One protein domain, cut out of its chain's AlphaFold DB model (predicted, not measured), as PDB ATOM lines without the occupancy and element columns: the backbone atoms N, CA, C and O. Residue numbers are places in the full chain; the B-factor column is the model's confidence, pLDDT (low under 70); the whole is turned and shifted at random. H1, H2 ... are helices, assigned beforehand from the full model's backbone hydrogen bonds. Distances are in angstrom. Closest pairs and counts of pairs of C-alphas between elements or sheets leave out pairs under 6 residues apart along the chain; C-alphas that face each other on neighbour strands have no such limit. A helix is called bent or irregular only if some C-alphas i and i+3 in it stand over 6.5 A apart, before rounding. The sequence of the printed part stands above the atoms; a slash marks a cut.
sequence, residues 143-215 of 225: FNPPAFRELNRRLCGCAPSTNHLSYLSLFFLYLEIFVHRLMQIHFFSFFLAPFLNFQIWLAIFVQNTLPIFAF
ATOM      1  N   PHE A 143      -0.666   6.482 -42.897       83.06
ATOM      2  CA  PHE A 143      -1.351   7.761 -42.731       83.06
ATOM      3  C   PHE A 143      -1.500   8.172 -41.263       83.06
ATOM      4  O   PHE A 143      -2.132   7.460 -40.479       83.06
ATOM      5  N   ASN A 144      -0.980   9.349 -40.903       90.75
ATOM      6  CA  ASN A 144      -1.203   9.977 -39.601       90.75
ATOM      7  C   ASN A 144      -2.053  11.252 -39.781       90.75
ATOM      8  O   ASN A 144      -1.526  12.261 -40.249       90.75
ATOM      9  N   PRO A 145      -3.355  11.243 -39.421       90.25
ATOM     10  CA  PRO A 145      -4.243  12.385 -39.656       90.25
ATOM     11  C   PRO A 145      -3.760  13.716 -39.049       90.25
ATOM     12  O   PRO A 145      -3.824  14.722 -39.755       90.25
ATOM     13  N   PRO A 146      -3.232  13.768 -37.805       91.56
ATOM     14  CA  PRO A 146      -2.690  15.014 -37.255       91.56
ATOM     15  C   PRO A 146      -1.479  15.551 -38.035       91.56
ATOM     16  O   PRO A 146      -1.411  16.747 -38.305       91.56
ATOM     17  N   ALA A 147      -0.555  14.674 -38.449       92.94
ATOM     18  CA  ALA A 147       0.590  15.061 -39.275       92.94
ATOM     19  C   ALA A 147       0.144  15.624 -40.632       92.94
ATOM     20  O   ALA A 147       0.558  16.718 -41.014       92.94
ATOM     21  N   PHE A 148      -0.775  14.928 -41.308       91.69
ATOM     22  CA  PHE A 148      -1.311  15.358 -42.596       91.69
ATOM     23  C   PHE A 148      -2.024  16.714 -42.499       91.69
ATOM     24  O   PHE A 148      -1.860  17.571 -43.370       91.69
ATOM     25  N   ARG A 149      -2.801  16.942 -41.430       90.69
ATOM     26  CA  ARG A 149      -3.473  18.227 -41.187       90.69
ATOM     27  C   ARG A 149      -2.475  19.365 -40.987       90.69
ATOM     28  O   ARG A 149      -2.622  20.404 -41.628       90.69
ATOM     29  N   GLU A 150      -1.438  19.157 -40.182       92.75
ATOM     30  CA  GLU A 150      -0.384  20.158 -39.980       92.75
ATOM     31  C   GLU A 150       0.407  20.434 -41.269       92.75
ATOM     32  O   GLU A 150       0.696  21.592 -41.580       92.75
ATOM     33  N   LEU A 151       0.703  19.412 -42.082       92.88
ATOM     34  CA  LEU A 151       1.331  19.612 -43.392       92.88
ATOM     35  C   LEU A 151       0.457  20.492 -44.301       92.88
ATOM     36  O   LEU A 151       0.955  21.458 -44.880       92.88
ATOM     37  N   ASN A 152      -0.848  20.213 -44.392       91.88
ATOM     38  CA  ASN A 152      -1.776  21.015 -45.198       91.88
ATOM     39  C   ASN A 152      -1.914  22.452 -44.671       91.88
ATOM     40  O   ASN A 152      -1.931  23.387 -45.471       91.88
ATOM     41  N   ARG A 153      -1.932  22.659 -43.345       92.31
ATOM     42  CA  ARG A 153      -1.883  24.004 -42.742       92.31
ATOM     43  C   ARG A 153      -0.644  24.777 -43.193       92.31
ATOM     44  O   ARG A 153      -0.767  25.919 -43.633       92.31
ATOM     45  N   ARG A 154       0.536  24.147 -43.168       92.75
ATOM     46  CA  ARG A 154       1.786  24.766 -43.648       92.75
ATOM     47  C   ARG A 154       1.740  25.091 -45.139       92.75
ATOM     48  O   ARG A 154       2.219  26.147 -45.537       92.75
ATOM     49  N   LEU A 155       1.145  24.222 -45.959       92.75
ATOM     50  CA  LEU A 155       0.950  24.481 -47.392       92.75
ATOM     51  C   LEU A 155       0.000  25.659 -47.653       92.75
ATOM     52  O   LEU A 155       0.173  26.357 -48.647       92.75
ATOM     53  N   CYS A 156      -0.957  25.908 -46.757       92.19
ATOM     54  CA  CYS A 156      -1.812  27.096 -46.777       92.19
ATOM     55  C   CYS A 156      -1.140  28.366 -46.228       92.19
ATOM     56  O   CYS A 156      -1.768  29.423 -46.203       92.19
ATOM     57  N   GLY A 157       0.112  28.285 -45.766       89.94
ATOM     58  CA  GLY A 157       0.827  29.411 -45.165       89.94
ATOM     59  C   GLY A 157       0.400  29.739 -43.731       89.94
ATOM     60  O   GLY A 157       0.759  30.801 -43.225       89.94
ATOM     61  N   CYS A 158      -0.348  28.856 -43.062       90.12
ATOM     62  CA  CYS A 158      -0.660  29.015 -41.645       90.12
ATOM     63  C   CYS A 158       0.609  28.869 -40.791       90.12
ATOM     64  O   CYS A 158       1.515  28.095 -41.120       90.12
ATOM     65  N   ALA A 159       0.651  29.575 -39.658       88.62
ATOM     66  CA  ALA A 159       1.745  29.432 -38.703       88.62
ATOM     67  C   ALA A 159       1.825  27.978 -38.187       88.62
ATOM     68  O   ALA A 159       0.777  27.389 -37.888       88.62
ATOM     69  N   PRO A 160       3.038  27.399 -38.069       87.06
ATOM     70  CA  PRO A 160       3.203  26.052 -37.538       87.06
ATOM     71  C   PRO A 160       2.626  25.943 -36.128       87.06
ATOM     72  O   PRO A 160       2.944  26.757 -35.260       87.06
ATOM     73  N   SER A 161       1.818  24.915 -35.887       85.50
ATOM     74  CA  SER A 161       1.259  24.633 -34.566       85.50
ATOM     75  C   SER A 161       1.609  23.202 -34.192       85.50
ATOM     76  O   SER A 161       0.892  22.260 -34.493       85.50
ATOM     77  N   THR A 162       2.766  23.009 -33.562       83.88
ATOM     78  CA  THR A 162       3.246  21.668 -33.185       83.88
ATOM     79  C   THR A 162       2.934  21.297 -31.741       83.88
ATOM     80  O   THR A 162       3.071  20.136 -31.374       83.88
ATOM     81  N   ASN A 163       2.501  22.258 -30.922       81.31
ATOM     82  CA  ASN A 163       2.358  22.085 -29.472       81.31
ATOM     83  C   ASN A 163       1.265  21.081 -29.078       81.31
ATOM     84  O   ASN A 163       1.302  20.536 -27.982       81.31
ATOM     85  N   HIS A 164       0.302  20.836 -29.966       83.56
ATOM     86  CA  HIS A 164      -0.789  19.887 -29.755       83.56
ATOM     87  C   HIS A 164      -0.509  18.503 -30.371       83.56
ATOM     88  O   HIS A 164      -1.322  17.590 -30.229       83.56
ATOM     89  N   LEU A 165       0.618  18.326 -31.073       90.56
ATOM     90  CA  LEU A 165       0.953  17.073 -31.747       90.56
ATOM     91  C   LEU A 165       1.710  16.124 -30.816       90.56
ATOM     92  O   LEU A 165       2.670  16.501 -30.148       90.56
ATOM     93  N   SER A 166       1.320  14.847 -30.840       94.38
ATOM     94  CA  SER A 166       2.080  13.779 -30.185       94.38
ATOM     95  C   SER A 166       3.462  13.593 -30.830       94.38
ATOM     96  O   SER A 166       3.648  13.892 -32.012       94.38
ATOM     97  N   TYR A 167       4.417  13.003 -30.103       94.56
ATOM     98  CA  TYR A 167       5.733  12.653 -30.661       94.56
ATOM     99  C   TYR A 167       5.636  11.762 -31.905       94.56
ATOM    100  O   TYR A 167       6.396  11.944 -32.855       94.56
ATOM    101  N   LEU A 168       4.670  10.837 -31.932       93.88
ATOM    102  CA  LEU A 168       4.420   9.990 -33.096       93.88
ATOM    103  C   LEU A 168       3.953  10.824 -34.297       93.88
ATOM    104  O   LEU A 168       4.470  10.665 -35.397       93.88
ATOM    105  N   SER A 169       3.012  11.748 -34.089       94.50
ATOM    106  CA  SER A 169       2.537  12.651 -35.144       94.50
ATOM    107  C   SER A 169       3.634  13.581 -35.654       94.50
ATOM    108  O   SER A 169       3.725  13.808 -36.857       94.50
ATOM    109  N   LEU A 170       4.509  14.072 -34.774       95.31
ATOM    110  CA  LEU A 170       5.678  14.855 -35.176       95.31
ATOM    111  C   LEU A 170       6.640  14.031 -36.033       95.31
ATOM    112  O   LEU A 170       7.100  14.517 -37.063       95.31
ATOM    113  N   PHE A 171       6.909  12.781 -35.649       95.31
ATOM    114  CA  PHE A 171       7.720  11.871 -36.456       95.31
ATOM    115  C   PHE A 171       7.140  11.702 -37.866       95.31
ATOM    116  O   PHE A 171       7.863  11.906 -38.840       95.31
ATOM    117  N   PHE A 172       5.840  11.407 -37.988       95.19
ATOM    118  CA  PHE A 172       5.185  11.275 -39.295       95.19
ATOM    119  C   PHE A 172       5.227  12.575 -40.106       95.19
ATOM    120  O   PHE A 172       5.548  12.534 -41.290       95.19
ATOM    121  N   LEU A 173       4.999  13.729 -39.476       95.25
ATOM    122  CA  LEU A 173       5.071  15.030 -40.143       95.25
ATOM    123  C   LEU A 173       6.460  15.292 -40.738       95.25
ATOM    124  O   LEU A 173       6.588  15.690 -41.896       95.25
ATOM    125  N   TYR A 174       7.520  15.074 -39.957       95.50
ATOM    126  CA  TYR A 174       8.882  15.281 -40.445       95.50
ATOM    127  C   TYR A 174       9.307  14.215 -41.457       95.50
ATOM    128  O   TYR A 174      10.053  14.541 -42.379       95.50
ATOM    129  N   LEU A 175       8.798  12.984 -41.342       94.81
ATOM    130  CA  LEU A 175       8.984  11.940 -42.346       94.81
ATOM    131  C   LEU A 175       8.352  12.340 -43.689       94.81
ATOM    132  O   LEU A 175       9.017  12.246 -44.718       94.81
ATOM    133  N   GLU A 176       7.116  12.846 -43.690       93.62
ATOM    134  CA  GLU A 176       6.439  13.349 -44.894       93.62
ATOM    135  C   GLU A 176       7.217  14.509 -45.533       93.62
ATOM    136  O   GLU A 176       7.506  14.488 -46.732       93.62
ATOM    137  N   ILE A 177       7.640  15.495 -44.733       95.12
ATOM    138  CA  ILE A 177       8.459  16.622 -45.212       95.12
ATOM    139  C   ILE A 177       9.783  16.126 -45.803       95.12
ATOM    140  O   ILE A 177      10.221  16.620 -46.845       95.12
ATOM    141  N   PHE A 178      10.435  15.162 -45.154       95.94
ATOM    142  CA  PHE A 178      11.683  14.577 -45.630       95.94
ATOM    143  C   PHE A 178      11.494  13.861 -46.972       95.94
ATOM    144  O   PHE A 178      12.243  14.126 -47.912       95.94
ATOM    145  N   VAL A 179      10.453  13.034 -47.098       94.38
ATOM    146  CA  VAL A 179      10.093  12.356 -48.351       94.38
ATOM    147  C   VAL A 179       9.838  13.372 -49.463       94.38
ATOM    148  O   VAL A 179      10.414  13.240 -50.541       94.38
ATOM    149  N   HIS A 180       9.065  14.434 -49.212       95.12
ATOM    150  CA  HIS A 180       8.836  15.485 -50.210       95.12
ATOM    151  C   HIS A 180      10.124  16.211 -50.620       95.12
ATOM    152  O   HIS A 180      10.313  16.486 -51.804       95.12
ATOM    153  N   ARG A 181      11.050  16.472 -49.688       96.00
ATOM    154  CA  ARG A 181      12.366  17.047 -50.016       96.00
ATOM    155  C   ARG A 181      13.210  16.112 -50.879       96.00
ATOM    156  O   ARG A 181      13.833  16.584 -51.825       96.00
ATOM    157  N   LEU A 182      13.208  14.807 -50.604       96.06
ATOM    158  CA  LEU A 182      13.876  13.828 -51.469       96.06
ATOM    159  C   LEU A 182      13.255  13.811 -52.866       96.06
ATOM    160  O   LEU A 182      13.977  13.824 -53.859       96.06
ATOM    161  N   MET A 183      11.925  13.859 -52.945       95.19
ATOM    162  CA  MET A 183      11.195  13.908 -54.210       95.19
ATOM    163  C   MET A 183      11.542  15.143 -55.050       95.19
ATOM    164  O   MET A 183      11.422  15.079 -56.262       95.19
ATOM    165  N   GLN A 184      12.031  16.246 -54.475       95.12
ATOM    166  CA  GLN A 184      12.487  17.412 -55.255       95.12
ATOM    167  C   GLN A 184      13.763  17.145 -56.063       95.12
ATOM    168  O   GLN A 184      14.033  17.845 -57.038       95.12
ATOM    169  N   ILE A 185      14.547  16.135 -55.687       95.00
ATOM    170  CA  ILE A 185      15.793  15.772 -56.357       95.00
ATOM    171  C   ILE A 185      15.480  14.688 -57.394       95.00
ATOM    172  O   ILE A 185      15.075  13.582 -57.037       95.00
ATOM    173  N   HIS A 186      15.714  14.974 -58.682       91.81
ATOM    174  CA  HIS A 186      15.381  14.061 -59.788       91.81
ATOM    175  C   HIS A 186      15.925  12.639 -59.605       91.81
ATOM    176  O   HIS A 186      15.202  11.679 -59.862       91.81
ATOM    177  N   PHE A 187      17.163  12.502 -59.120       94.81
ATOM    178  CA  PHE A 187      17.778  11.199 -58.865       94.81
ATOM    179  C   PHE A 187      16.950  10.354 -57.887       94.81
ATOM    180  O   PHE A 187      16.601   9.221 -58.201       94.81
ATOM    181  N   PHE A 188      16.574  10.907 -56.731       95.38
ATOM    182  CA  PHE A 188      15.760  10.181 -55.753       95.38
ATOM    183  C   PHE A 188      14.325   9.990 -56.243       95.38
ATOM    184  O   PHE A 188      13.776   8.901 -56.092       95.38
ATOM    185  N   SER A 189      13.732  11.004 -56.882       93.69
ATOM    186  CA  SER A 189      12.383  10.906 -57.447       93.69
ATOM    187  C   SER A 189      12.257   9.782 -58.475       93.69
ATOM    188  O   SER A 189      11.196   9.165 -58.551       93.69
ATOM    189  N   PHE A 190      13.305   9.506 -59.253       93.00
ATOM    190  CA  PHE A 190      13.300   8.435 -60.248       93.00
ATOM    191  C   PHE A 190      13.036   7.057 -59.620       93.00
ATOM    192  O   PHE A 190      12.306   6.255 -60.195       93.00
ATOM    193  N   PHE A 191      13.561   6.804 -58.418       94.12
ATOM    194  CA  PHE A 191      13.364   5.538 -57.703       94.12
ATOM    195  C   PHE A 191      12.164   5.569 -56.753       94.12
ATOM    196  O   PHE A 191      11.418   4.595 -56.646       94.12
ATOM    197  N   LEU A 192      11.956   6.693 -56.067       93.44
ATOM    198  CA  LEU A 192      10.949   6.806 -55.020       93.44
ATOM    199  C   LEU A 192       9.532   6.945 -55.592       93.44
ATOM    200  O   LEU A 192       8.606   6.355 -55.041       93.44
ATOM    201  N   ALA A 193       9.345   7.641 -56.722       92.31
ATOM    202  CA  ALA A 193       8.013   7.803 -57.313       92.31
ATOM    203  C   ALA A 193       7.393   6.464 -57.761       92.31
ATOM    204  O   ALA A 193       6.250   6.199 -57.383       92.31
ATOM    205  N   PRO A 194       8.099   5.580 -58.504       94.06
ATOM    206  CA  PRO A 194       7.569   4.259 -58.847       94.06
ATOM    207  C   PRO A 194       7.238   3.415 -57.616       94.06
ATOM    208  O   PRO A 194       6.197   2.762 -57.596       94.06
ATOM    209  N   PHE A 195       8.076   3.467 -56.574       93.31
ATOM    210  CA  PHE A 195       7.830   2.756 -55.322       93.31
ATOM    211  C   PHE A 195       6.552   3.245 -54.624       93.31
ATOM    212  O   PHE A 195       5.679   2.438 -54.309       93.31
ATOM    213  N   LEU A 196       6.399   4.560 -54.431       91.06
ATOM    214  CA  LEU A 196       5.206   5.144 -53.807       91.06
ATOM    215  C   LEU A 196       3.940   4.865 -54.631       91.06
ATOM    216  O   LEU A 196       2.905   4.495 -54.076       91.06
ATOM    217  N   ASN A 197       4.031   4.963 -55.960       91.31
ATOM    218  CA  ASN A 197       2.929   4.624 -56.858       91.31
ATOM    219  C   ASN A 197       2.544   3.145 -56.747       91.31
ATOM    220  O   ASN A 197       1.356   2.830 -56.680       91.31
ATOM    221  N   PHE A 198       3.524   2.239 -56.704       92.81
ATOM    222  CA  PHE A 198       3.282   0.811 -56.511       92.81
ATOM    223  C   PHE A 198       2.570   0.541 -55.183       92.81
ATOM    224  O   PHE A 198       1.587  -0.194 -55.176       92.81
ATOM    225  N   GLN A 199       2.998   1.178 -54.087       90.44
ATOM    226  CA  GLN A 199       2.340   1.041 -52.782       90.44
ATOM    227  C   GLN A 199       0.865   1.467 -52.833       90.44
ATOM    228  O   GLN A 199       0.001   0.732 -52.359       90.44
ATOM    229  N   ILE A 200       0.553   2.607 -53.461       89.38
ATOM    230  CA  ILE A 200      -0.835   3.077 -53.617       89.38
ATOM    231  C   ILE A 200      -1.655   2.095 -54.467       89.38
ATOM    232  O   ILE A 200      -2.773   1.737 -54.094       89.38
ATOM    233  N   TRP A 201      -1.116   1.627 -55.598       90.81
ATOM    234  CA  TRP A 201      -1.810   0.660 -56.454       90.81
ATOM    235  C   TRP A 201      -2.037  -0.678 -55.763       90.81
ATOM    236  O   TRP A 201      -3.124  -1.244 -55.893       90.81
ATOM    237  N   LEU A 202      -1.048  -1.157 -55.011       90.25
ATOM    238  CA  LEU A 202      -1.157  -2.366 -54.209       90.25
ATOM    239  C   LEU A 202      -2.238  -2.203 -53.137       90.25
ATOM    240  O   LEU A 202      -3.088  -3.078 -53.013       90.25
ATOM    241  N   ALA A 203      -2.271  -1.076 -52.422       88.25
ATOM    242  CA  ALA A 203      -3.297  -0.799 -51.420       88.25
ATOM    243  C   ALA A 203      -4.709  -0.765 -52.033       88.25
ATOM    244  O   ALA A 203      -5.628  -1.395 -51.511       88.25
ATOM    245  N   ILE A 204      -4.879  -0.106 -53.186       87.50
ATOM    246  CA  ILE A 204      -6.148  -0.091 -53.933       87.50
ATOM    247  C   ILE A 204      -6.547  -1.505 -54.373       87.50
ATOM    248  O   ILE A 204      -7.712  -1.876 -54.246       87.50
ATOM    249  N   PHE A 205      -5.602  -2.286 -54.903       88.81
ATOM    250  CA  PHE A 205      -5.847  -3.663 -55.328       88.81
ATOM    251  C   PHE A 205      -6.290  -4.528 -54.148       88.81
ATOM    252  O   PHE A 205      -7.364  -5.120 -54.205       88.81
ATOM    253  N   VAL A 206      -5.518  -4.528 -53.055       86.19
ATOM    254  CA  VAL A 206      -5.847  -5.277 -51.840       86.19
ATOM    255  C   VAL A 206      -7.228  -4.874 -51.349       86.19
ATOM    256  O   VAL A 206      -8.075  -5.739 -51.190       86.19
ATOM    257  N   GLN A 207      -7.520  -3.582 -51.214       82.56
ATOM    258  CA  GLN A 207      -8.817  -3.127 -50.719       82.56
ATOM    259  C   GLN A 207     -10.000  -3.527 -51.622       82.56
ATOM    260  O   GLN A 207     -11.101  -3.733 -51.113       82.56
ATOM    261  N   ASN A 208      -9.791  -3.649 -52.936       82.12
ATOM    262  CA  ASN A 208     -10.827  -4.081 -53.878       82.12
ATOM    263  C   ASN A 208     -11.005  -5.607 -53.930       82.12
ATOM    264  O   ASN A 208     -12.107  -6.072 -54.207       82.12
ATOM    265  N   THR A 209      -9.943  -6.384 -53.703       83.62
ATOM    266  CA  THR A 209      -9.974  -7.854 -53.801       83.62
ATOM    267  C   THR A 209     -10.242  -8.519 -52.451       83.62
ATOM    268  O   THR A 209     -11.006  -9.474 -52.368       83.62
ATOM    269  N   LEU A 210      -9.620  -8.010 -51.391       80.38
ATOM    270  CA  LEU A 210      -9.694  -8.503 -50.022       80.38
ATOM    271  C   LEU A 210      -9.698  -7.291 -49.077       80.38
ATOM    272  O   LEU A 210      -8.621  -6.824 -48.699       80.38
ATOM    273  N   PRO A 211     -10.869  -6.772 -48.656       73.44
ATOM    274  CA  PRO A 211     -10.975  -5.565 -47.829       73.44
ATOM    275  C   PRO A 211     -10.523  -5.798 -46.371       73.44
ATOM    276  O   PRO A 211     -11.159  -5.330 -45.432       73.44
ATOM    277  N   ILE A 212      -9.418  -6.520 -46.166       71.31
ATOM    278  CA  ILE A 212      -8.826  -6.913 -44.887       71.31
ATOM    279  C   ILE A 212      -8.538  -5.674 -44.040       71.31
ATOM    280  O   ILE A 212      -8.899  -5.646 -42.869       71.31
ATOM    281  N   PHE A 213      -7.954  -4.622 -44.620       69.12
ATOM    282  CA  PHE A 213      -7.630  -3.402 -43.875       69.12
ATOM    283  C   PHE A 213      -8.878  -2.647 -43.412       69.12
ATOM    284  O   PHE A 213      -8.951  -2.237 -42.251       69.12
ATOM    285  N   ALA A 214      -9.879  -2.498 -44.284       70.56
ATOM    286  CA  ALA A 214     -11.157  -1.909 -43.898       70.56
ATOM    287  C   ALA A 214     -11.881  -2.764 -42.847       70.56
ATOM    288  O   ALA A 214     -12.393  -2.220 -41.871       70.56
ATOM    289  N   PHE A 215     -11.871  -4.090 -42.998       72.81
ATOM    290  CA  PHE A 215     -12.472  -5.011 -42.040       72.81
ATOM    291  C   PHE A 215     -11.792  -4.920 -40.669       72.81
ATOM    292  O   PHE A 215     -12.468  -4.691 -39.676       72.81
TER     293      PHE A 215
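AT A GLANCE: This is residues 143 to 215 of the 225 residues of the protein "DUF2236 domain-containing protein" of Oncopeltus fasciatus (UniProt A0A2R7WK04). The long helix H3 and the shorter H2 meet near their ends as an open V. H1 packs steeply on the H2 arm, a loop of residues 156 to 166 leads from H1 back to H2, and the short H4 sits at the far end of H3. The printed part has 73 residues with four named helices, in the order H1, H2, H3, H4, and no named strand; the class is all helix. It is loose, with a radius of gyration of the C-alphas of 15.0 A and spans of 41 by 36 by 21 A.

IN THESE COORDINATES: Find C-alpha 186 at (15.381, 14.061, -59.788); from there H3, residues 186 to 209, runs 34.0 A to C-alpha 209 at (-9.974, -7.854, -53.801). It is neither bent nor irregular, but only just: C-alphas 190 and 193 are 6.1 A apart. Before it comes H2, residues 167 to 183, 24.2 A long. H1 holds residues 145 to 155, 15.3 A, beginning at C-alpha 145 at (-4.243, 12.385, -39.656). H4 is residues 212 to 215, 5.0 A.

HOW THE PARTS SIT: Look at residues 182 to 183 of H2 and 188 to 193 of H3: here the two touch only at the corner, closest at the C-alphas of Met 183 and Ser 189, 4.6 A apart. They run opposite ways at a steep tilt of 57 degrees. H1 and H2 touch, closest at the C-alphas of Ala 147 and Leu 173, 4.6 A apart. They run the same way at a steep tilt of 49 degrees. At residues 206 to 207, H3 only just touches H4, only at the corner, with 3 pairs of C-alphas within 8 A; the closest are those of Gln 207 and Phe 213, 7.0 A apart. H1 is apart from H3 and H4, and H2 from H4. In H1 and H2 every O i to N i+4 pair is within hydrogen-bond range, in H3 17 of 20 are, and H4 is too short for such a pair.

THE WHOLE: The C-alphas farthest apart, those of Ala 159 and Thr 209, are 41.9 A from each other. Residues 194 to 202, in H3, stand free. The printed part has no cut; the link from H1 to H2 is long, the other two are tight. Residue 213 is the one printed residue with pLDDT under 70.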